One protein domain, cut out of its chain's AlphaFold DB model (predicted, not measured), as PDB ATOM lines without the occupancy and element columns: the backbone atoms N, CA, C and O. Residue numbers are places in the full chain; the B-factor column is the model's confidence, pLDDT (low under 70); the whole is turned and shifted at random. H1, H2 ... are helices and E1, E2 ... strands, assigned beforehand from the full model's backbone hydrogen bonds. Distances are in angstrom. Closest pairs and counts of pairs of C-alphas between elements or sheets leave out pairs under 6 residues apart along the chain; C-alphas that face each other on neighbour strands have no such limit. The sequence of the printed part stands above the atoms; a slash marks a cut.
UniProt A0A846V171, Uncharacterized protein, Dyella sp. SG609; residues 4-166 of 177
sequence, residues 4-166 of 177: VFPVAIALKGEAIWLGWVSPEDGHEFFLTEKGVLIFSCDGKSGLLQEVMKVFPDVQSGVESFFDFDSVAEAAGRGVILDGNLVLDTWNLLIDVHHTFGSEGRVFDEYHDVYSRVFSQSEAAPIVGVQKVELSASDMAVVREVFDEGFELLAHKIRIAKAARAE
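This is residues 4 to 166 of the 177 residues of an uncharacterized protein of Dyella sp. SG609 (UniProt A0A846V171). One long helix, H6, runs along the length of an elongated body, with H3 crossing it in the middle. H3 and H6 each graze a small sheet of three strands, which has H1 over one face, while H4 and H5 make the end of the body farthest from H1. The printed part has 163 residues with three named strands and six named helices, in the order E1 E2 H1 E3 H2 H3 H4 H5 H6; the sheet is mixed, in the order E2 E1 E3, and the class is mixed, helices and strands. The whole is compact, with a radius of gyration of the C-alphas of 16.4 A and spans of 48 by 31 by 28 A.

Find C-alpha 4 at (85.104, 4.623, 89.109); from there E1, residues 4 to 11, runs 21.0 A. E2, residues 14 to 22, returns over 25.1 A. Next come H1, residues 44 to 54, 15.7 A; E3, residues 64 to 67; and H2, residues 68 to 76, 11.9 A. H3, residues 83 to 100, begins at C-alpha 83 at (77.995, -18.186, 96.127) and runs 25.7 A. After H4, residues 111 to 118, and H5, residues 124 to 127, H6, residues 136 to 165, runs 43.2 A to C-alpha 165 at (64.213, 17.869, 93.724).

Look first at the hairpin E1 and E2, antiparallel at 151 degrees, with N 7 and O 18 at 2.9 A. E3 is parallel to E1 at 11 degrees, with N 8 and O 64 at 2.9 A. H1 is on one face of this sheet, two layers of helix and strands, at a height over the sheet of 7.0 A, and its closest C-alpha pair with E2 is Lys 44 and Trp 17, 6.0 A. H3 touches H6 at a steep tilt of 45 degrees, the same way, the C-alphas of Leu 93 and Gly 149 being closest at 5.4 A. H2 touches H6 at a shallow tilt of 27 degrees, opposite ways, closest at C-alphas 75 and 143, 5.6 A. H3 and H4 form a helical hairpin, closest at C-alphas 83 and 117, 5.7 A. H5 is close to H4 but not clearly touching, at 6.3 A between C-alphas 124 and 118. Each O i to N i+4 pair is within hydrogen-bond range in H2, H3 and H4, against 6 of 7 in H1 and 25 of 26 in H6; H5 is too short for such a pair.

The C-alphas of Gly 128 and Glu 166, the two farthest apart, are 53.1 A apart. The printed part has no cut, and the link from E2 to H1 is long, 21 residues. The mean pLDDT of the printed part is 77.4; among the residues under 70 are 22 to 42 and 99 to 109.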
ATOM      1  N   VAL A   4      86.501   4.805  88.716       79.00
ATOM      2  CA  VAL A   4      85.104   4.623  89.109       79.00
ATOM      3  C   VAL A   4      84.516   3.435  88.371       79.00
ATOM      4  O   VAL A   4      84.484   3.404  87.140       79.00
ATOM      5  N   PHE A   5      83.993   2.490  89.139       81.75
ATOM      6  CA  PHE A   5      83.253   1.329  88.678       81.75
ATOM      7  C   PHE A   5      81.763   1.691  88.612       81.75
ATOM      8  O   PHE A   5      81.161   2.044  89.633       81.75
ATOM      9  N   PRO A   6      81.147   1.671  87.418       83.75
ATOM     10  CA  PRO A   6      79.712   1.853  87.276       83.75
ATOM     11  C   PRO A   6      78.983   0.613  87.795       83.75
ATOM     12  O   PRO A   6      79.163  -0.484  87.266       83.75
ATOM     13  N   VAL A   7      78.128   0.803  88.793       84.44
ATOM     14  CA  VAL A   7      77.326  -0.264  89.388       84.44
ATOM     15  C   VAL A   7      75.855   0.011  89.117       84.44
ATOM     16  O   VAL A   7      75.325   1.047  89.519       84.44
ATOM     17  N   ALA A   8      75.190  -0.908  88.426       86.88
ATOM     18  CA  ALA A   8      73.750  -0.882  88.225       86.88
ATOM     19  C   ALA A   8      73.061  -1.789  89.243       86.88
ATOM     20  O   ALA A   8      73.411  -2.958  89.371       86.88
ATOM     21  N   ILE A   9      72.061  -1.261  89.937       84.81
ATOM     22  CA  ILE A   9      71.295  -1.989  90.947       84.81
ATOM     23  C   ILE A   9      69.825  -1.961  90.548       84.81
ATOM     24  O   ILE A   9      69.267  -0.878  90.366       84.81
ATOM     25  N   ALA A  10      69.194  -3.127  90.419       87.19
ATOM     26  CA  ALA A  10      67.741  -3.233  90.347       87.19
ATOM     27  C   ALA A  10      67.183  -3.420  91.762       87.19
ATOM     28  O   ALA A  10      67.486  -4.413  92.423       87.19
ATOM     29  N   LEU A  11      66.415  -2.440  92.237       83.62
ATOM     30  CA  LEU A  11      65.835  -2.430  93.577       83.62
ATOM     31  C   LEU A  11      64.410  -1.872  93.535       83.62
ATOM     32  O   LEU A  11      64.181  -0.743  93.101       83.62
ATOM     33  N   LYS A  12      63.449  -2.646  94.042       81.94
ATOM     34  CA  LYS A  12      62.008  -2.348  94.055       81.94
ATOM     35  C   LYS A  12      61.455  -2.016  92.664       81.94
ATOM     36  O   LYS A  12      60.616  -1.124  92.522       81.94
ATOM     37  N   GLY A  13      61.916  -2.742  91.647       80.31
ATOM     38  CA  GLY A  13      61.520  -2.574  90.248       80.31
ATOM     39  C   GLY A  13      62.132  -1.355  89.556       80.31
ATOM     40  O   GLY A  13      61.725  -1.026  88.442       80.31
ATOM     41  N   GLU A  14      63.089  -0.678  90.193       81.31
ATOM     42  CA  GLU A  14      63.796   0.469  89.632       81.31
ATOM     43  C   GLU A  14      65.276   0.135  89.410       81.31
ATOM     44  O   GLU A  14      65.951  -0.345  90.317       81.31
ATOM     45  N   ALA A  15      65.788   0.409  88.206       84.00
ATOM     46  CA  ALA A  15      67.208   0.278  87.894       84.00
ATOM     47  C   ALA A  15      67.934   1.597  88.168       84.00
ATOM     48  O   ALA A  15      67.578   2.638  87.616       84.00
ATOM     49  N   ILE A  16      68.970   1.548  88.999       81.94
ATOM     50  CA  ILE A  16      69.682   2.723  89.494       81.94
ATOM     51  C   ILE A  16      71.176   2.544  89.269       81.94
ATOM     52  O   ILE A  16      71.750   1.534  89.666       81.94
ATOM     53  N   TRP A  17      71.814   3.548  88.670       85.31
ATOM     54  CA  TRP A  17      73.266   3.573  88.508       85.31
ATOM     55  C   TRP A  17      73.947   4.359  89.627       85.31
ATOM     56  O   TRP A  17      73.550   5.494  89.914       85.31
ATOM     57  N   LEU A  18      74.986   3.754  90.205       81.19
ATOM     58  CA  LEU A  18      75.859   4.290  91.248       81.19
ATOM     59  C   LEU A  18      77.326   4.214  90.811       81.19
ATOM     60  O   LEU A  18      77.713   3.337  90.040       81.19
ATOM     61  N   GLY A  19      78.144   5.132  91.324       79.12
ATOM     62  CA  GLY A  19      79.594   5.109  91.143       79.12
ATOM     63  C   GLY A  19      80.277   4.527  92.373       79.12
ATOM     64  O   GLY A  19      80.039   5.001  93.487       79.12
ATOM     65  N   TRP A  20      81.134   3.533  92.167       78.81
ATOM     66  CA  TRP A  20      81.994   2.965  93.200       78.81
ATOM     67  C   TRP A  20      83.449   3.347  92.939       78.81
ATOM     68  O   TRP A  20      83.920   3.210  91.814       78.81
ATOM     69  N   VAL A  21      84.144   3.869  93.947       73.75
ATOM     70  CA  VAL A  21      85.556   4.250  93.863       73.75
ATOM     71  C   VAL A  21      86.376   3.246  94.661       73.75
ATOM     72  O   VAL A  21      86.200   3.116  95.870       73.75
ATOM     73  N   SER A  22      87.321   2.584  93.999       65.56
ATOM     74  CA  SER A  22      88.376   1.851  94.701       65.56
ATOM     75  C   SER A  22      89.598   2.769  94.813       65.56
ATOM     76  O   SER A  22      90.146   3.167  93.779       65.56
ATOM     77  N   PRO A  23      90.004   3.204  96.018       59.34
ATOM     78  CA  PRO A  23      91.218   3.983  96.179       59.34
ATOM     79  C   PRO A  23      92.455   3.070  96.153       59.34
ATOM     80  O   PRO A  23      92.381   1.866  96.394       59.34
ATOM     81  N   GLU A  24      93.616   3.654  95.843       59.22
ATOM     82  CA  GLU A  24      94.884   2.927  95.638       59.22
ATOM     83  C   GLU A  24      95.355   2.139  96.884       59.22
ATOM     84  O   GLU A  24      96.159   1.216  96.768       59.22
ATOM     85  N   ASP A  25      94.846   2.482  98.067       56.19
ATOM     86  CA  ASP A  25      95.113   1.876  99.375       56.19
ATOM     87  C   ASP A  25      94.113   0.774  99.784       56.19
ATOM     88  O   ASP A  25      94.223   0.228 100.882       56.19
ATOM     89  N   GLY A  26      93.205   0.366  98.888       45.97
ATOM     90  CA  GLY A  26      92.442  -0.881  99.033       45.97
ATOM     91  C   GLY A  26      91.291  -0.835 100.039       45.97
ATOM     92  O   GLY A  26      90.848  -1.880 100.509       45.97
ATOM     93  N   HIS A  27      90.793   0.357 100.365       44.00
ATOM     94  CA  HIS A  27      89.563   0.519 101.134       44.00
ATOM     95  C   HIS A  27      88.463   1.057 100.225       44.00
ATOM     96  O   HIS A  27      88.405   2.239  99.928       44.00
ATOM     97  N   GLU A  28      87.633   0.155  99.730       52.97
ATOM     98  CA  GLU A  28      86.522   0.413  98.821       52.97
ATOM     99  C   GLU A  28      85.542   1.446  99.407       52.97
ATOM    100  O   GLU A  28      85.056   1.291 100.525       52.97
ATOM    101  N   PHE A  29      85.238   2.518  98.662       52.69
ATOM    102  CA  PHE A  29      84.228   3.488  99.089       52.69
ATOM    103  C   PHE A  29      83.305   3.882  97.942       52.69
ATOM    104  O   PHE A  29      83.718   4.201  96.824       52.69
ATOM    105  N   PHE A  30      82.007   3.913  98.228       62.59
ATOM    106  CA  PHE A  30      81.045   4.506  97.311       62.59
ATOM    107  C   PHE A  30      81.310   5.998  97.142       62.59
ATOM    108  O   PHE A  30      81.791   6.686  98.047       62.59
ATOM    109  N   LEU A  31      80.928   6.522  95.979       61.28
ATOM    110  CA  LEU A  31      81.007   7.945  95.698       61.28
ATOM    111  C   LEU A  31      80.098   8.698  96.694       61.28
ATOM    112  O   LEU A  31      78.868   8.644  96.599       61.28
ATOM    113  N   THR A  32      80.705   9.385  97.667       55.56
ATOM    114  CA  THR A  32      80.026  10.279  98.618       55.56
ATOM    115  C   THR A  32      80.589  11.692  98.594       55.56
ATOM    116  O   THR A  32      81.794  11.904  98.498       55.56
ATOM    117  N   GLU A  33      79.704  12.686  98.671       56.66
ATOM    118  CA  GLU A  33      80.048  14.099  98.754       56.66
ATOM    119  C   GLU A  33      79.569  14.530 100.125       56.66
ATOM    120  O   GLU A  33      78.371  14.523 100.409       56.66
ATOM    121  N   LYS A  34      80.516  14.855 101.011       56.47
ATOM    122  CA  LYS A  34      80.215  15.306 102.380       56.47
ATOM    123  C   LYS A  34      79.326  14.318 103.162       56.47
ATOM    124  O   LYS A  34      78.451  14.737 103.914       56.47
ATOM    125  N   GLY A  35      79.543  13.012 102.981       51.22
ATOM    126  CA  GLY A  35      78.782  11.954 103.665       51.22
ATOM    127  C   GLY A  35      77.396  11.663 103.069       51.22
ATOM    128  O   GLY A  35      76.610  10.929 103.667       51.22
ATOM    129  N   VAL A  36      77.083  12.222 101.896       53.16
ATOM    130  CA  VAL A  36      75.840  11.974 101.154       53.16
ATOM    131  C   VAL A  36      76.158  11.159  99.905       53.16
ATOM    132  O   VAL A  36      77.120  11.469  99.204       53.16
ATOM    133  N   LEU A  37      75.365  10.117  99.625       60.72
ATOM    134  CA  LEU A  37      75.480   9.309  98.403       60.72
ATOM    135  C   LEU A  37      75.433  10.246  97.198       60.72
ATOM    136  O   LEU A  37      74.441  10.960  97.051       60.72
ATOM    137  N   ILE A  38      76.482  10.230  96.367       57.94
ATOM    138  CA  ILE A  38      76.700  11.259  95.346       57.94
ATOM    139  C   ILE A  38      75.529  11.280  94.372       57.94
ATOM    140  O   ILE A  38      74.742  12.216  94.446       57.94
ATOM    141  N   PHE A  39      75.276  10.268  93.536       63.50
ATOM    142  CA  PHE A  39      74.128  10.376  92.635       63.50
ATOM    143  C   PHE A  39      73.495   9.017  92.240       63.50
ATOM    144  O   PHE A  39      74.190   8.137  91.763       63.50
ATOM    145  N   SER A  40      72.162   8.865  92.373       61.53
ATOM    146  CA  SER A  40      71.343   7.904  91.603       61.53
ATOM    147  C   SER A  40      70.937   8.526  90.264       61.53
ATOM    148  O   SER A  40      70.477   9.674  90.251       61.53
ATOM    149  N   CYS A  41      71.061   7.824  89.147       67.19
ATOM    150  CA  CYS A  41      70.615   8.336  87.849       67.19
ATOM    151  C   CYS A  41      70.109   7.223  86.932       67.19
ATOM    152  O   CYS A  41      70.446   6.048  87.106       67.19
ATOM    153  N   ASP A  42      69.337   7.635  85.930       67.69
ATOM    154  CA  ASP A  42      68.766   6.749  84.923       67.69
ATOM    155  C   ASP A  42      69.811   6.506  83.824       67.69
ATOM    156  O   ASP A  42      69.781   7.103  82.748       67.69
ATOM    157  N   GLY A  43      70.791   5.654  84.122       79.38
ATOM    158  CA  GLY A  43      71.749   5.156  83.135       79.38
ATOM    159  C   GLY A  43      73.211   5.520  83.398       79.38
ATOM    160  O   GLY A  43      73.539   6.601  83.887       79.38
ATOM    161  N   LYS A  44      74.114   4.634  82.958       85.12
ATOM    162  CA  LYS A  44      75.574   4.788  83.062       85.12
ATOM    163  C   LYS A  44      76.091   6.127  82.521       85.12
ATOM    164  O   LYS A  44      76.978   6.730  83.115       85.12
ATOM    165  N   SER A  45      75.569   6.610  81.392       84.75
ATOM    166  CA  SER A  45      76.033   7.876  80.802       84.75
ATOM    167  C   SER A  45      75.740   9.077  81.701       84.75
ATOM    168  O   SER A  45      76.592   9.952  81.830       84.75
ATOM    169  N   GLY A  46      74.567   9.099  82.344       82.88
ATOM    170  CA  GLY A  46      74.222  10.122  83.330       82.88
ATOM    171  C   GLY A  46      75.130  10.041  84.553       82.88
ATOM    172  O   GLY A  46      75.626  11.067  85.011       82.88
ATOM    173  N   LEU A  47      75.438   8.822  85.010       83.62
ATOM    174  CA  LEU A  47      76.359   8.600  86.125       83.62
ATOM    175  C   LEU A  47      77.722   9.211  85.817       83.62
ATOM    176  O   LEU A  47      78.196  10.051  86.574       83.62
ATOM    177  N   LEU A  48      78.331   8.829  84.691       84.94
ATOM    178  CA  LEU A  48      79.657   9.312  84.307       84.94
ATOM    179  C   LEU A  48      79.696  10.838  84.177       84.94
ATOM    180  O   LEU A  48      80.667  11.456  84.601       84.94
ATOM    181  N   GLN A  49      78.639  11.457  83.645       84.31
ATOM    182  CA  GLN A  49      78.544  12.915  83.579       84.31
ATOM    183  C   GLN A  49      78.554  13.560  84.967       84.31
ATOM    184  O   GLN A  49      79.256  14.552  85.155       84.31
ATOM    185  N   GLU A  50      77.806  13.020  85.932       79.94
ATOM    186  CA  GLU A  50      77.814  13.541  87.303       79.94
ATOM    187  C   GLU A  50      79.158  13.294  87.999       79.94
ATOM    188  O   GLU A  50      79.695  14.207  88.621       79.94
ATOM    189  N   VAL A  51      79.758  12.109  87.834       80.75
ATOM    190  CA  VAL A  51      81.070  11.802  88.422       80.75
ATOM    191  C   VAL A  51      82.146  12.740  87.881       80.75
ATOM    192  O   VAL A  51      82.893  13.306  88.671       80.75
ATOM    193  N   MET A  52      82.205  12.965  86.566       82.00
ATOM    194  CA  MET A  52      83.201  13.851  85.948       82.00
ATOM    195  C   MET A  52      83.102  15.306  86.430       82.00
ATOM    196  O   MET A  52      84.105  16.014  86.424       82.00
ATOM    197  N   LYS A  53      81.917  15.776  86.846       82.81
ATOM    198  CA  LYS A  53      81.778  17.123  87.428       82.81
ATOM    199  C   LYS A  53      82.485  17.232  88.776       82.81
ATOM    200  O   LYS A  53      83.039  18.285  89.078       82.81
ATOM    201  N   VAL A  54      82.442  16.169  89.578       77.50
ATOM    202  CA  VAL A  54      83.061  16.121  90.911       77.50
ATOM    203  C   VAL A  54      84.542  15.733  90.812       77.50
ATOM    204  O   VAL A  54      85.381  16.291  91.514       77.50
ATOM    205  N   PHE A  55      84.874  14.820  89.897       79.94
ATOM    206  CA  PHE A  55      86.201  14.242  89.699       79.94
ATOM    207  C   PHE A  55      86.586  14.296  88.210       79.94
ATOM    208  O   PHE A  55      86.360  13.331  87.477       79.94
ATOM    209  N   PRO A  56      87.168  15.412  87.733       80.88
ATOM    210  CA  PRO A  56      87.407  15.635  86.304       80.88
ATOM    211  C   PRO A  56      88.420  14.671  85.666       80.88
ATOM    212  O   PRO A  56      88.367  14.463  84.457       80.88
ATOM    213  N   ASP A  57      89.300  14.053  86.460       83.44
ATOM    214  CA  ASP A  57      90.379  13.171  85.984       83.44
ATOM    215  C   ASP A  57      90.091  11.670  86.195       83.44
ATOM    216  O   ASP A  57      91.005  10.840  86.183       83.44
ATOM    217  N   VAL A  58      88.829  11.306  86.443       80.75
ATOM    218  CA  VAL A  58      88.427   9.922  86.728       80.75
ATOM    219  C   VAL A  58      88.415   9.051  85.466       80.75
ATOM    220  O   VAL A  58      88.002   9.494  84.392       80.75
ATOM    221  N   GLN A  59      88.811   7.782  85.596       84.56
ATOM    222  CA  GLN A  59      88.630   6.767  84.551       84.56
ATOM    223  C   GLN A  59      87.486   5.805  84.887       84.56
ATOM    224  O   GLN A  59      87.160   5.588  86.051       84.56
ATOM    225  N   SER A  60      86.866   5.226  83.853       82.44
ATOM    226  CA  SER A  60      85.824   4.204  84.019       82.44
ATOM    227  C   SER A  60      86.458   2.823  84.141       82.44
ATOM    228  O   SER A  60      87.158   2.393  83.226       82.44
ATOM    229  N   GLY A  61      86.122   2.115  85.217       83.75
ATOM    230  CA  GLY A  61      86.444   0.708  85.427       83.75
ATOM    231  C   GLY A  61      85.418  -0.250  84.810       83.75
ATOM    232  O   GLY A  61      84.622   0.125  83.937       83.75
ATOM    233  N   VAL A  62      85.449  -1.499  85.288       83.56
ATOM    234  CA  VAL A  62      84.542  -2.591  84.896       83.56
ATOM    235  C   VAL A  62      83.120  -2.314  85.388       83.56
ATOM    236  O   VAL A  62      82.908  -1.859  86.508       83.56
ATOM    237  N   GLU A  63      82.138  -2.587  84.530       85.56
ATOM    238  CA  GLU A  63      80.722  -2.466  84.876       85.56
ATOM    239  C   GLU A  63      80.250  -3.675  85.684       85.56
ATOM    240  O   GLU A  63      80.588  -4.812  85.355       85.56
ATOM    241  N   SER A  64      79.421  -3.424  86.696       83.25
ATOM    242  CA  SER A  64      78.756  -4.468  87.483       83.25
ATOM    243  C   SER A  64      77.245  -4.254  87.510       83.25
ATOM    244  O   SER A  64      76.771  -3.115  87.489       83.25
ATOM    245  N   PHE A  65      76.484  -5.347  87.562       85.62
ATOM    246  CA  PHE A  65      75.028  -5.320  87.690       85.62
ATOM    247  C   PHE A  65      74.565  -6.262  88.799       85.62
ATOM    248  O   PHE A  65      74.950  -7.429  88.820       85.62
ATOM    249  N   PHE A  66      73.688  -5.755  89.659       83.12
ATOM    250  CA  PHE A  66      73.096  -6.490  90.763       83.12
ATOM    251  C   PHE A  66      71.576  -6.393  90.721       83.12
ATOM    252  O   PHE A  66      71.002  -5.309  90.817       83.12
ATOM    253  N   ASP A  67      70.916  -7.542  90.608       84.88
ATOM    254  CA  ASP A  67      69.465  -7.638  90.728       84.88
ATOM    255  C   ASP A  67      69.084  -7.998  92.167       84.88
ATOM    256  O   ASP A  67      68.955  -9.171  92.525       84.88
ATOM    257  N   PHE A  68      68.950  -6.975  93.011       83.69
ATOM    258  CA  PHE A  68      68.654  -7.157  94.430       83.69
ATOM    259  C   PHE A  68      67.251  -7.702  94.664       83.69
ATOM    260  O   PHE A  68      67.055  -8.478  95.599       83.69
ATOM    261  N   ASP A  69      66.293  -7.375  93.796       80.06
ATOM    262  CA  ASP A  69      64.939  -7.919  93.887       80.06
ATOM    263  C   ASP A  69      64.949  -9.441  93.682       80.06
ATOM    264  O   ASP A  69      64.393 -10.183  94.497       80.06
ATOM    265  N   SER A  70      65.648  -9.920  92.648       82.56
ATOM    266  CA  SER A  70      65.795 -11.358  92.390       82.56
ATOM    267  C   SER A  70      66.570 -12.072  93.499       82.56
ATOM    268  O   SER A  70      66.207 -13.184  93.897       82.56
ATOM    269  N   VAL A  71      67.625 -11.442  94.024       81.94
ATOM    270  CA  VAL A  71      68.449 -12.001  95.104       81.94
ATOM    271  C   VAL A  71      67.656 -12.109  96.414       81.94
ATOM    272  O   VAL A  71      67.656 -13.177  97.032       81.94
ATOM    273  N   ALA A  72      66.917 -11.065  96.803       75.94
ATOM    274  CA  ALA A  72      66.042 -11.078  97.980       75.94
ATOM    275  C   ALA A  72      64.962 -12.164  97.867       75.94
ATOM    276  O   ALA A  72      64.718 -12.931  98.802       75.94
ATOM    277  N   GLU A  73      64.323 -12.262  96.701       78.38
ATOM    278  CA  GLU A  73      63.253 -13.226  96.463       78.38
ATOM    279  C   GLU A  73      63.770 -14.675  96.511       78.38
ATOM    280  O   GLU A  73      63.123 -15.566  97.073       78.38
ATOM    281  N   ALA A  74      64.950 -14.930  95.947       77.00
ATOM    282  CA  ALA A  74      65.576 -16.245  95.973       77.00
ATOM    283  C   ALA A  74      66.076 -16.632  97.379       77.00
ATOM    284  O   ALA A  74      65.825 -17.767  97.804       77.00
ATOM    285  N   ALA A  75      66.651 -15.694  98.142       71.00
ATOM    286  CA  ALA A  75      66.968 -15.892  99.559       71.00
ATOM    287  C   ALA A  75      65.703 -16.221 100.376       71.00
ATOM    288  O   ALA A  75      65.678 -17.178 101.152       71.00
ATOM    289  N   GLY A  76      64.605 -15.494 100.137       68.25
ATOM    290  CA  GLY A  76      63.319 -15.689 100.811       68.25
ATOM    291  C   GLY A  76      62.656 -17.048 100.560       68.25
ATOM    292  O   GLY A  76      61.853 -17.494 101.382       68.25
ATOM    293  N   ARG A  77      63.005 -17.725  99.461       74.31
ATOM    294  CA  ARG A  77      62.504 -19.061  99.100       74.31
ATOM    295  C   ARG A  77      63.423 -20.209  99.528       74.31
ATOM    296  O   ARG A  77      63.088 -21.359  99.255       74.31
ATOM    297  N   GLY A  78      64.560 -19.926 100.171       61.84
ATOM    298  CA  GLY A  78      65.548 -20.951 100.534       61.84
ATOM    299  C   GLY A  78      66.153 -21.653  99.313       61.84
ATOM    300  O   GLY A  78      66.497 -22.832  99.383       61.84
ATOM    301  N   VAL A  79      66.223 -20.954  98.178       68.88
ATOM    302  CA  VAL A  79      66.840 -21.474  96.953       68.88
ATOM    303  C   VAL A  79      68.359 -21.400  97.098       68.88
ATOM    304  O   VAL A  79      68.882 -20.477  97.719       68.88
ATOM    305  N   ILE A  80      69.068 -22.369  96.511       64.56
ATOM    306  CA  ILE A  80      70.528 -22.322  96.405       64.56
ATOM    307  C   ILE A  80      70.893 -21.107  95.552       64.56
ATOM    308  O   ILE A  80      70.655 -21.094  94.343       64.56
ATOM    309  N   LEU A  81      71.442 -20.086  96.199       67.38
ATOM    310  CA  LEU A  81      72.012 -18.926  95.536       67.38
ATOM    311  C   LEU A  81      73.434 -19.246  95.071       67.38
ATOM    312  O   LEU A  81      74.154 -20.006  95.723       67.38
ATOM    313  N   ASP A  82      73.835 -18.657  93.947       82.81
ATOM    314  CA  ASP A  82      75.229 -18.667  93.513       82.81
ATOM    315  C   ASP A  82      76.095 -17.987  94.584       82.81
ATOM    316  O   ASP A  82      75.814 -16.859  94.991       82.81
ATOM    317  N   GLY A  83      77.132 -18.683  95.059       81.94
ATOM    318  CA  GLY A  83      77.995 -18.186  96.127       81.94
ATOM    319  C   GLY A  83      78.682 -16.868  95.781       81.94
ATOM    320  O   GLY A  83      78.762 -16.001  96.644       81.94
ATOM    321  N   ASN A  84      79.125 -16.684  94.534       85.69
ATOM    322  CA  ASN A  84      79.744 -15.432  94.096       85.69
ATOM    323  C   ASN A  84      78.719 -14.300  94.111       85.69
ATOM    324  O   ASN A  84      78.983 -13.256  94.692       85.69
ATOM    325  N   LEU A  85      77.513 -14.535  93.578       84.31
ATOM    326  CA  LEU A  85      76.455 -13.520  93.580       84.31
ATOM    327  C   LEU A  85      76.099 -13.066  95.002       84.31
ATOM    328  O   LEU A  85      75.885 -11.874  95.235       84.31
ATOM    329  N   VAL A  86      76.033 -14.005  95.952       85.88
ATOM    330  CA  VAL A  86      75.769 -13.677  97.359       85.88
ATOM    331  C   VAL A  86      76.900 -12.836  97.935       85.88
ATOM    332  O   VAL A  86      76.615 -11.842  98.593       85.88
ATOM    333  N   LEU A  87      78.157 -13.205  97.683       86.81
ATOM    334  CA  LEU A  87      79.326 -12.494  98.208       86.81
ATOM    335  C   LEU A  87      79.464 -11.106  97.603       86.81
ATOM    336  O   LEU A  87      79.652 -10.154  98.347       86.81
ATOM    337  N   ASP A  88      79.321 -10.973  96.288       84.50
ATOM    338  CA  ASP A  88      79.418  -9.681  95.614       84.50
ATOM    339  C   ASP A  88      78.308  -8.741  96.105       84.50
ATOM    340  O   ASP A  88      78.558  -7.573  96.395       84.50
ATOM    341  N   THR A  89      77.090  -9.267  96.291       83.12
ATOM    342  CA  THR A  89      75.981  -8.513  96.895       83.12
ATOM    343  C   THR A  89      76.299  -8.126  98.336       83.12
ATOM    344  O   THR A  89      76.124  -6.973  98.715       83.12
ATOM    345  N   TRP A  90      76.776  -9.068  99.149       86.38
ATOM    346  CA  TRP A  90      77.120  -8.827 100.548       86.38
ATOM    347  C   TRP A  90      78.217  -7.763 100.673       86.38
ATOM    348  O   TRP A  90      78.062  -6.826 101.452       86.38
ATOM    349  N   ASN A  91      79.281  -7.855  99.877       81.69
ATOM    350  CA  ASN A  91      80.383  -6.892  99.860       81.69
ATOM    351  C   ASN A  91      79.899  -5.505  99.442       81.69
ATOM    352  O   ASN A  91      80.173  -4.529 100.134       81.69
ATOM    353  N   LEU A  92      79.056  -5.428  98.408       79.56
ATOM    354  CA  LEU A  92      78.423  -4.172  98.016       79.56
ATOM    355  C   LEU A  92      77.640  -3.548  99.188       79.56
ATOM    356  O   LEU A  92      77.707  -2.341  99.404       79.56
ATOM    357  N   LEU A  93      76.913  -4.349  99.973       80.81
ATOM    358  CA  LEU A  93      76.165  -3.868 101.141       80.81
ATOM    359  C   LEU A  93      77.067  -3.448 102.308       80.81
ATOM    360  O   LEU A  93      76.765  -2.443 102.959       80.81
ATOM    361  N   ILE A  94      78.167  -4.165 102.547       78.50
ATOM    362  CA  ILE A  94      79.208  -3.776 103.511       78.50
ATOM    363  C   ILE A  94      79.756  -2.400 103.148       78.50
ATOM    364  O   ILE A  94      79.793  -1.498 103.986       78.50
ATOM    365  N   ASP A  95      80.124  -2.213 101.888       75.75
ATOM    366  CA  ASP A  95      80.702  -0.966 101.415       75.75
ATOM    367  C   ASP A  95      79.691   0.187 101.525       75.75
ATOM    368  O   ASP A  95      80.058   1.308 101.895       75.75
ATOM    369  N   VAL A  96      78.397  -0.075 101.277       73.62
ATOM    370  CA  VAL A  96      77.311   0.907 101.450       73.62
ATOM    371  C   VAL A  96      77.255   1.290 102.921       73.62
ATOM    372  O   VAL A  96      77.264   2.473 103.262       73.62
ATOM    373  N   HIS A  97      77.227   0.294 103.799       74.50
ATOM    374  CA  HIS A  97      77.147   0.490 105.235       74.50
ATOM    375  C   HIS A  97      78.328   1.312 105.774       74.50
ATOM    376  O   HIS A  97      78.112   2.334 106.434       74.50
ATOM    377  N   HIS A  98      79.564   0.928 105.436       71.69
ATOM    378  CA  HIS A  98      80.778   1.657 105.811       71.69
ATOM    379  C   HIS A  98      80.765   3.096 105.308       71.69
ATOM    380  O   HIS A  98      81.097   4.021 106.049       71.69
ATOM    381  N   THR A  99      80.324   3.298 104.069       69.31
ATOM    382  CA  THR A  99      80.294   4.622 103.453       69.31
ATOM    383  C   THR A  99      79.268   5.552 104.118       69.31
ATOM    384  O   THR A  99      79.495   6.759 104.223       69.31
ATOM    385  N   PHE A 100      78.140   5.021 104.596       66.56
ATOM    386  CA  PHE A 100      77.065   5.828 105.184       66.56
ATOM    387  C   PHE A 100      77.070   5.919 106.708       66.56
ATOM    388  O   PHE A 100      76.185   6.590 107.255       66.56
ATOM    389  N   GLY A 101      78.053   5.304 107.371       57.25
ATOM    390  CA  GLY A 101      78.335   5.497 108.792       57.25
ATOM    391  C   GLY A 101      77.180   5.124 109.719       57.25
ATOM    392  O   GLY A 101      76.999   5.774 110.748       57.25
ATOM    393  N   SER A 102      76.365   4.126 109.367       54.72
ATOM    394  CA  SER A 102      75.422   3.577 110.342       54.72
ATOM    395  C   SER A 102      76.184   2.808 111.421       54.72
ATOM    396  O   SER A 102      77.104   2.048 111.131       54.72
ATOM    397  N   GLU A 103      75.796   2.998 112.682       48.94
ATOM    398  CA  GLU A 103      76.227   2.159 113.803       48.94
ATOM    399  C   GLU A 103      75.542   0.784 113.707       48.94
ATOM    400  O   GLU A 103      74.663   0.451 114.496       48.94
ATOM    401  N   GLY A 104      75.879  -0.003 112.688       51.25
ATOM    402  CA  GLY A 104      75.395  -1.368 112.517       51.25
ATOM    403  C   GLY A 104      76.551  -2.348 112.635       51.25
ATOM    404  O   GLY A 104      77.479  -2.322 111.836       51.25
ATOM    405  N   ARG A 105      76.498  -3.234 113.632       52.50
ATOM    406  CA  ARG A 105      77.448  -4.356 113.781       52.50
ATOM    407  C   ARG A 105      77.115  -5.547 112.877       52.50
ATOM    408  O   ARG A 105      77.803  -6.559 112.909       52.50
ATOM    409  N   VAL A 106      76.054  -5.404 112.088       58.06
ATOM    410  CA  VAL A 106      75.353  -6.467 111.370       58.06
ATOM    411  C   VAL A 106      76.323  -7.276 110.511       58.06
ATOM    412  O   VAL A 106      76.292  -8.493 110.540       58.06
ATOM    413  N   PHE A 107      77.259  -6.638 109.807       62.25
ATOM    414  CA  PHE A 107      78.132  -7.360 108.879       62.25
ATOM    415  C   PHE A 107      79.324  -8.071 109.545       62.25
ATOM    416  O   PHE A 107      79.712  -9.148 109.090       62.25
ATOM    417  N   ASP A 108      79.866  -7.525 110.639       63.16
ATOM    418  CA  ASP A 108      81.000  -8.123 111.365       63.16
ATOM    419  C   ASP A 108      80.574  -9.338 112.206       63.16
ATOM    420  O   ASP A 108      81.353 -10.270 112.419       63.16
ATOM    421  N   GLU A 109      79.321  -9.358 112.670       68.81
ATOM    422  CA  GLU A 109      78.781 -10.415 113.534       68.81
ATOM    423  C   GLU A 109      78.553 -11.748 112.795       68.81
ATOM    424  O   GLU A 109      78.470 -12.804 113.429       68.81
ATOM    425  N   TYR A 110      78.539 -11.738 111.459       79.50
ATOM    426  CA  TYR A 110      78.236 -12.908 110.630       79.50
ATOM    427  C   TYR A 110      79.440 -13.483 109.866       79.50
ATOM    428  O   TYR A 110      79.256 -14.219 108.892       79.50
ATOM    429  N   HIS A 111      80.672 -13.219 110.319       79.56
ATOM    430  CA  HIS A 111      81.909 -13.696 109.676       79.56
ATOM    431  C   HIS A 111      81.922 -15.212 109.382       79.56
ATOM    432  O   HIS A 111      82.398 -15.659 108.334       79.56
ATOM    433  N   ASP A 112      81.347 -16.011 110.282       86.75
ATOM    434  CA  ASP A 112      81.239 -17.463 110.131       86.75
ATOM    435  C   ASP A 112      80.312 -17.869 108.974       86.75
ATOM    436  O   ASP A 112      80.608 -18.814 108.238       86.75
ATOM    437  N   VAL A 113      79.191 -17.160 108.802       90.25
ATOM    438  CA  VAL A 113      78.255 -17.386 107.690       90.25
ATOM    439  C   VAL A 113      78.888 -16.909 106.393       90.25
ATOM    440  O   VAL A 113      78.888 -17.662 105.423       90.25
ATOM    441  N   TYR A 114      79.508 -15.727 106.392       88.75
ATOM    442  CA  TYR A 114      80.245 -15.212 105.238       88.75
ATOM    443  C   TYR A 114      81.307 -16.214 104.761       88.75
ATOM    444  O   TYR A 114      81.365 -16.537 103.580       88.75
ATOM    445  N   SER A 115      82.085 -16.799 105.677       88.75
ATOM    446  CA  SER A 115      83.087 -17.826 105.348       88.75
ATOM    447  C   SER A 115      82.468 -19.096 104.751       88.75
ATOM    448  O   SER A 115      83.025 -19.701 103.829       88.75
ATOM    449  N   ARG A 116      81.292 -19.512 105.237       91.50
ATOM    450  CA  ARG A 116      80.558 -20.648 104.659       91.50
ATOM    451  C   ARG A 116      79.992 -20.321 103.280       91.50
ATOM    452  O   ARG A 116      80.100 -21.161 102.390       91.50
ATOM    453  N   VAL A 117      79.467 -19.118 103.063       90.56
ATOM    454  CA  VAL A 117      79.061 -18.646 101.731       90.56
ATOM    455  C   VAL A 117      80.277 -18.575 100.804       90.56
ATOM    456  O   VAL A 117      80.208 -19.076  99.685       90.56
ATOM    457  N   PHE A 118      81.420 -18.075 101.287       90.50
ATOM    458  CA  PHE A 118      82.678 -18.049 100.542       90.50
ATOM    459  C   PHE A 118      83.059 -19.437 100.041       90.50
ATOM    460  O   PHE A 118      83.446 -19.566  98.885       90.50
ATOM    461  N   SER A 119      82.847 -20.490 100.837       91.44
ATOM    462  CA  SER A 119      83.092 -21.874 100.407       91.44
ATOM    463  C   SER A 119      82.268 -22.336  99.192       91.44
ATOM    464  O   SER A 119      82.604 -23.352  98.584       91.44
ATOM    465  N   GLN A 120      81.197 -21.616  98.837       89.88
ATOM    466  CA  GLN A 120      80.383 -21.869  97.643       89.88
ATOM    467  C   GLN A 120      80.889 -21.137  96.392       89.88
ATOM    468  O   GLN A 120      80.397 -21.430  95.304       89.88
ATOM    469  N   SER A 121      81.824 -20.194  96.539       90.44
ATOM    470  CA  SER A 121      82.372 -19.396  95.438       90.44
ATOM    471  C   SER A 121      83.280 -20.208  94.516       90.44
ATOM    472  O   SER A 121      83.847 -21.237  94.896       90.44
ATOM    473  N   GLU A 122      83.492 -19.693  93.308       88.94
ATOM    474  CA  GLU A 122      84.480 -20.253  92.376       88.94
ATOM    475  C   GLU A 122      85.923 -20.038  92.863       88.94
ATOM    476  O   GLU A 122      86.820 -20.813  92.524       88.94
ATOM    477  N   ALA A 123      86.146 -19.021  93.703       87.06
ATOM    478  CA  ALA A 123      87.452 -18.690  94.263       87.06
ATOM    479  C   ALA A 123      87.870 -19.607  95.426       87.06
ATOM    480  O   ALA A 123      89.064 -19.840  95.619       87.06
ATOM    481  N   ALA A 124      86.920 -20.172  96.178       89.44
ATOM    482  CA  ALA A 124      87.192 -21.049  97.321       89.44
ATOM    483  C   ALA A 124      88.216 -22.170  97.053       89.44
ATOM    484  O   ALA A 124      89.192 -22.265  97.807       89.44
ATOM    485  N   PRO A 125      88.079 -23.000  95.998       89.00
ATOM    486  CA  PRO A 125      89.046 -24.064  95.731       89.00
ATOM    487  C   PRO A 125      90.445 -23.537  95.382       89.00
ATOM    488  O   PRO A 125      91.429 -24.222  95.658       89.00
ATOM    489  N   ILE A 126      90.559 -22.326  94.821       92.38
ATOM    490  CA  ILE A 126      91.843 -21.703  94.456       92.38
ATOM    491  C   ILE A 126      92.671 -21.407  95.713       92.38
ATOM    492  O   ILE A 126      93.889 -21.577  95.710       92.38
ATOM    493  N   VAL A 127      92.006 -21.019  96.804       89.06
ATOM    494  CA  VAL A 127      92.633 -20.698  98.096       89.06
ATOM    495  C   VAL A 127      92.564 -21.850  99.108       89.06
ATOM    496  O   VAL A 127      92.848 -21.665 100.288       89.06
ATOM    497  N   GLY A 128      92.211 -23.059  98.658       89.81
ATOM    498  CA  GLY A 128      92.206 -24.266  99.490       89.81
ATOM    499  C   GLY A 128      91.038 -24.371 100.476       89.81
ATOM    500  O   GLY A 128      91.114 -25.160 101.419       89.81
ATOM    501  N   VAL A 129      89.957 -23.616 100.271       91.12
ATOM    502  CA  VAL A 129      88.738 -23.709 101.084       91.12
ATOM    503  C   VAL A 129      87.850 -24.835 100.555       91.12
ATOM    504  O   VAL A 129      87.536 -24.905  99.367       91.12
ATOM    505  N   GLN A 130      87.442 -25.738 101.449       89.75
ATOM    506  CA  GLN A 130      86.528 -26.829 101.114       89.75
ATOM    507  C   GLN A 130      85.081 -26.348 101.108       89.75
ATOM    508  O   GLN A 130      84.673 -25.608 101.999       89.75
ATOM    509  N   LYS A 131      84.300 -26.832 100.137       88.81
ATOM    510  CA  LYS A 131      82.868 -26.549 100.026       88.81
ATOM    511  C   LYS A 131      82.104 -27.119 101.226       88.81
ATOM    512  O   LYS A 131      82.199 -28.316 101.498       88.81
ATOM    513  N   VAL A 132      81.324 -26.279 101.902       89.38
ATOM    514  CA  VAL A 132      80.481 -26.654 103.055       89.38
ATOM    515  C   VAL A 132      79.006 -26.566 102.670       89.38
ATOM    516  O   VAL A 132      78.622 -25.700 101.899       89.38
ATOM    517  N   GLU A 133      78.148 -27.449 103.169       86.75
ATOM    518  CA  GLU A 133      76.707 -27.307 102.933       86.75
ATOM    519  C   GLU A 133      76.145 -26.117 103.729       86.75
ATOM    520  O   GLU A 133      76.415 -25.987 104.923       86.75
ATOM    521  N   LEU A 134      75.373 -25.247 103.070       86.62
ATOM    522  CA  LEU A 134      74.697 -24.133 103.735       86.62
ATOM    523  C   LEU A 134      73.424 -24.633 104.418       86.62
ATOM    524  O   LEU A 134      72.547 -25.217 103.782       86.62
ATOM    525  N   SER A 135      73.313 -24.383 105.718       89.25
ATOM    526  CA  SER A 135      72.114 -24.709 106.481       89.25
ATOM    527  C   SER A 135      70.992 -23.697 106.229       89.25
ATOM    528  O   SER A 135      71.218 -22.566 105.798       89.25
ATOM    529  N   ALA A 136      69.761 -24.062 106.596       86.50
ATOM    530  CA  ALA A 136      68.644 -23.116 106.602       86.50
ATOM    531  C   ALA A 136      68.909 -21.894 107.506       86.50
ATOM    532  O   ALA A 136      68.427 -20.804 107.215       86.50
ATOM    533  N   SER A 137      69.697 -22.065 108.575       88.62
ATOM    534  CA  SER A 137      70.108 -20.962 109.447       88.62
ATOM    535  C   SER A 137      71.100 -20.027 108.756       88.62
ATOM    536  O   SER A 137      71.007 -18.820 108.942       88.62
ATOM    537  N   ASP A 138      72.019 -20.558 107.943       88.00
ATOM    538  CA  ASP A 138      72.955 -19.734 107.165       88.00
ATOM    539  C   ASP A 138      72.196 -18.887 106.143       88.00
ATOM    540  O   ASP A 138      72.432 -17.688 106.026       88.00
ATOM    541  N   MET A 139      71.218 -19.488 105.461       86.38
ATOM    542  CA  MET A 139      70.375 -18.769 104.503       86.38
ATOM    543  C   MET A 139      69.473 -17.725 105.171       86.38
ATOM    544  O   MET A 139      69.191 -16.692 104.566       86.38
ATOM    545  N   ALA A 140      69.038 -17.959 106.413       86.19
ATOM    546  CA  ALA A 140      68.297 -16.964 107.185       86.19
ATOM    547  C   ALA A 140      69.162 -15.736 107.510       86.19
ATOM    548  O   ALA A 140      68.678 -14.617 107.379       86.19
ATOM    549  N   VAL A 141      70.440 -15.940 107.850       87.50
ATOM    550  CA  VAL A 141      71.390 -14.839 108.081       87.50
ATOM    551  C   VAL A 141      71.682 -14.081 106.788       87.50
ATOM    552  O   VAL A 141      71.613 -12.859 106.778       87.50
ATOM    553  N   VAL A 142      71.940 -14.779 105.673       86.88
ATOM    554  CA  VAL A 142      72.115 -14.129 104.356       86.88
ATOM    555  C   VAL A 142      70.917 -13.234 104.037       86.88
ATOM    556  O   VAL A 142      71.082 -12.097 103.601       86.88
ATOM    557  N   ARG A 143      69.704 -13.736 104.283       85.56
ATOM    558  CA  ARG A 143      68.480 -12.970 104.070       85.56
ATOM    559  C   ARG A 143      68.398 -11.740 104.973       85.56
ATOM    560  O   ARG A 143      68.055 -10.682 104.470       85.56
ATOM    561  N   GLU A 144      68.686 -11.874 106.263       85.06
ATOM    562  CA  GLU A 144      68.673 -10.752 107.211       85.06
ATOM    563  C   GLU A 144      69.639  -9.646 106.768       85.06
ATOM    564  O   GLU A 144      69.241  -8.490 106.638       85.06
ATOM    565  N   VAL A 145      70.870 -10.023 106.414       84.00
ATOM    566  CA  VAL A 145      71.890  -9.104 105.893       84.00
ATOM    567  C   VAL A 145      71.404  -8.376 104.638       84.00
ATOM    568  O   VAL A 145      71.611  -7.170 104.490       84.00
ATOM    569  N   PHE A 146      70.747  -9.097 103.731       86.12
ATOM    570  CA  PHE A 146      70.203  -8.520 102.506       86.12
ATOM    571  C   PHE A 146      69.028  -7.590 102.782       86.12
ATOM    572  O   PHE A 146      69.034  -6.465 102.291       86.12
ATOM    573  N   ASP A 147      68.058  -8.011 103.591       82.81
ATOM    574  CA  ASP A 147      66.883  -7.207 103.929       82.81
ATOM    575  C   ASP A 147      67.317  -5.877 104.582       82.81
ATOM    576  O   ASP A 147      66.914  -4.802 104.127       82.81
ATOM    577  N   GLU A 148      68.225  -5.916 105.561       82.44
ATOM    578  CA  GLU A 148      68.732  -4.712 106.232       82.44
ATOM    579  C   GLU A 148      69.577  -3.821 105.312       82.44
ATOM    580  O   GLU A 148      69.378  -2.600 105.246       82.44
ATOM    581  N   GLY A 149      70.503  -4.415 104.555       81.38
ATOM    582  CA  GLY A 149      71.348  -3.674 103.623       81.38
ATOM    583  C   GLY A 149      70.541  -3.018 102.497       81.38
ATOM    584  O   GLY A 149      70.785  -1.856 102.147       81.38
ATOM    585  N   PHE A 150      69.536  -3.711 101.958       83.38
ATOM    586  CA  PHE A 150      68.649  -3.179 100.922       83.38
ATOM    587  C   PHE A 150      67.749  -2.066 101.457       83.38
ATOM    588  O   PHE A 150      67.514  -1.077 100.752       83.38
ATOM    589  N   GLU A 151      67.260  -2.170 102.695       81.38
ATOM    590  CA  GLU A 151      66.508  -1.091 103.337       81.38
ATOM    591  C   GLU A 151      67.356   0.167 103.530       81.38
ATOM    592  O   GLU A 151      66.906   1.270 103.182       81.38
ATOM    593  N   LEU A 152      68.595   0.008 104.006       79.62
ATOM    594  CA  LEU A 152      69.545   1.107 104.156       79.62
ATOM    595  C   LEU A 152      69.826   1.777 102.806       79.62
ATOM    596  O   LEU A 152      69.698   3.001 102.684       79.62
ATOM    597  N   LEU A 153      70.147   0.991 101.777       79.50
ATOM    598  CA  LEU A 153      70.420   1.509 100.438       79.50
ATOM    599  C   LEU A 153      69.203   2.249  99.860       79.50
ATOM    600  O   LEU A 153      69.329   3.387  99.398       79.50
ATOM    601  N   ALA A 154      68.007   1.657  99.943       80.94
ATOM    602  CA  ALA A 154      66.769   2.285  99.478       80.94
ATOM    603  C   ALA A 154      66.498   3.619 100.191       80.94
ATOM    604  O   ALA A 154      66.047   4.590  99.572       80.94
ATOM    605  N   HIS A 155      66.759   3.684 101.498       79.88
ATOM    606  CA  HIS A 155      66.613   4.906 102.279       79.88
ATOM    607  C   HIS A 155      67.587   5.997 101.808       79.88
ATOM    608  O   HIS A 155      67.165   7.137 101.589       79.88
ATOM    609  N   LYS A 156      68.859   5.654 101.578       77.94
ATOM    610  CA  LYS A 156      69.885   6.603 101.112       77.94
ATOM    611  C   LYS A 156      69.609   7.114  99.700       77.94
ATOM    612  O   LYS A 156      69.709   8.318  99.467       77.94
ATOM    613  N   ILE A 157      69.159   6.246  98.795       77.12
ATOM    614  CA  ILE A 157      68.710   6.635  97.450       77.12
ATOM    615  C   ILE A 157      67.558   7.642  97.530       77.12
ATOM    616  O   ILE A 157      67.568   8.655  96.830       77.12
ATOM    617  N   ARG A 158      66.574   7.408  98.409       78.75
ATOM    618  CA  ARG A 158      65.439   8.328  98.587       78.75
ATOM    619  C   ARG A 158      65.891   9.711  99.059       78.75
ATOM    620  O   ARG A 158      65.406  10.707  98.528       78.75
ATOM    621  N   ILE A 159      66.818   9.769 100.017       77.12
ATOM    622  CA  ILE A 159      67.403  11.030 100.499       77.12
ATOM    623  C   ILE A 159      68.123  11.758  99.358       77.12
ATOM    624  O   ILE A 159      67.862  12.938  99.129       77.12
ATOM    625  N   ALA A 160      68.980  11.055  98.612       72.56
ATOM    626  CA  ALA A 160      69.743  11.644  97.512       72.56
ATOM    627  C   ALA A 160      68.830  12.206  96.406       72.56
ATOM    628  O   ALA A 160      69.072  13.298  95.893       72.56
ATOM    629  N   LYS A 161      67.744  11.499  96.066       75.00
ATOM    630  CA  LYS A 161      66.740  11.983  95.105       75.00
ATOM    631  C   LYS A 161      66.005  13.228  95.606       75.00
ATOM    632  O   LYS A 161      65.831  14.171  94.838       75.00
ATOM    633  N   ALA A 162      65.599  13.250  96.877       75.62
ATOM    634  CA  ALA A 162      64.903  14.393  97.469       75.62
ATOM    635  C   ALA A 162      65.770  15.662  97.462       75.62
ATOM    636  O   ALA A 162      65.295  16.715  97.045       75.62
ATOM    637  N   ALA A 163      67.056  15.542  97.810       70.62
ATOM    638  CA  ALA A 163      67.998  16.663  97.824       70.62
ATOM    639  C   ALA A 163      68.174  17.349  96.455       70.62
ATOM    640  O   ALA A 163      68.522  18.524  96.396       70.62
ATOM    641  N   ARG A 164      67.917  16.649  95.343       67.31
ATOM    642  CA  ARG A 164      67.952  17.244  93.994       67.31
ATOM    643  C   ARG A 164      66.644  17.859  93.537       67.31
ATOM    644  O   ARG A 164      66.644  18.676  92.623       67.31
ATOM    645  N   ALA A 165      65.532  17.380  94.084       68.00
ATOM    646  CA  ALA A 165      64.213  17.869  93.724       68.00
ATOM    647  C   ALA A 165      63.924  19.235  94.366       68.00
ATOM    648  O   ALA A 165      63.042  19.947  93.889       68.00
ATOM    649  N   GLU A 166      64.659  19.612  95.418       57.03
ATOM    650  CA  GLU A 166      64.608  20.956  95.988       57.03
ATOM    651  C   GLU A 166      65.253  21.965  95.022       57.03
ATOM    652  O   GLU A 166      66.454  21.888  94.751       57.03
TER     653      GLU A 166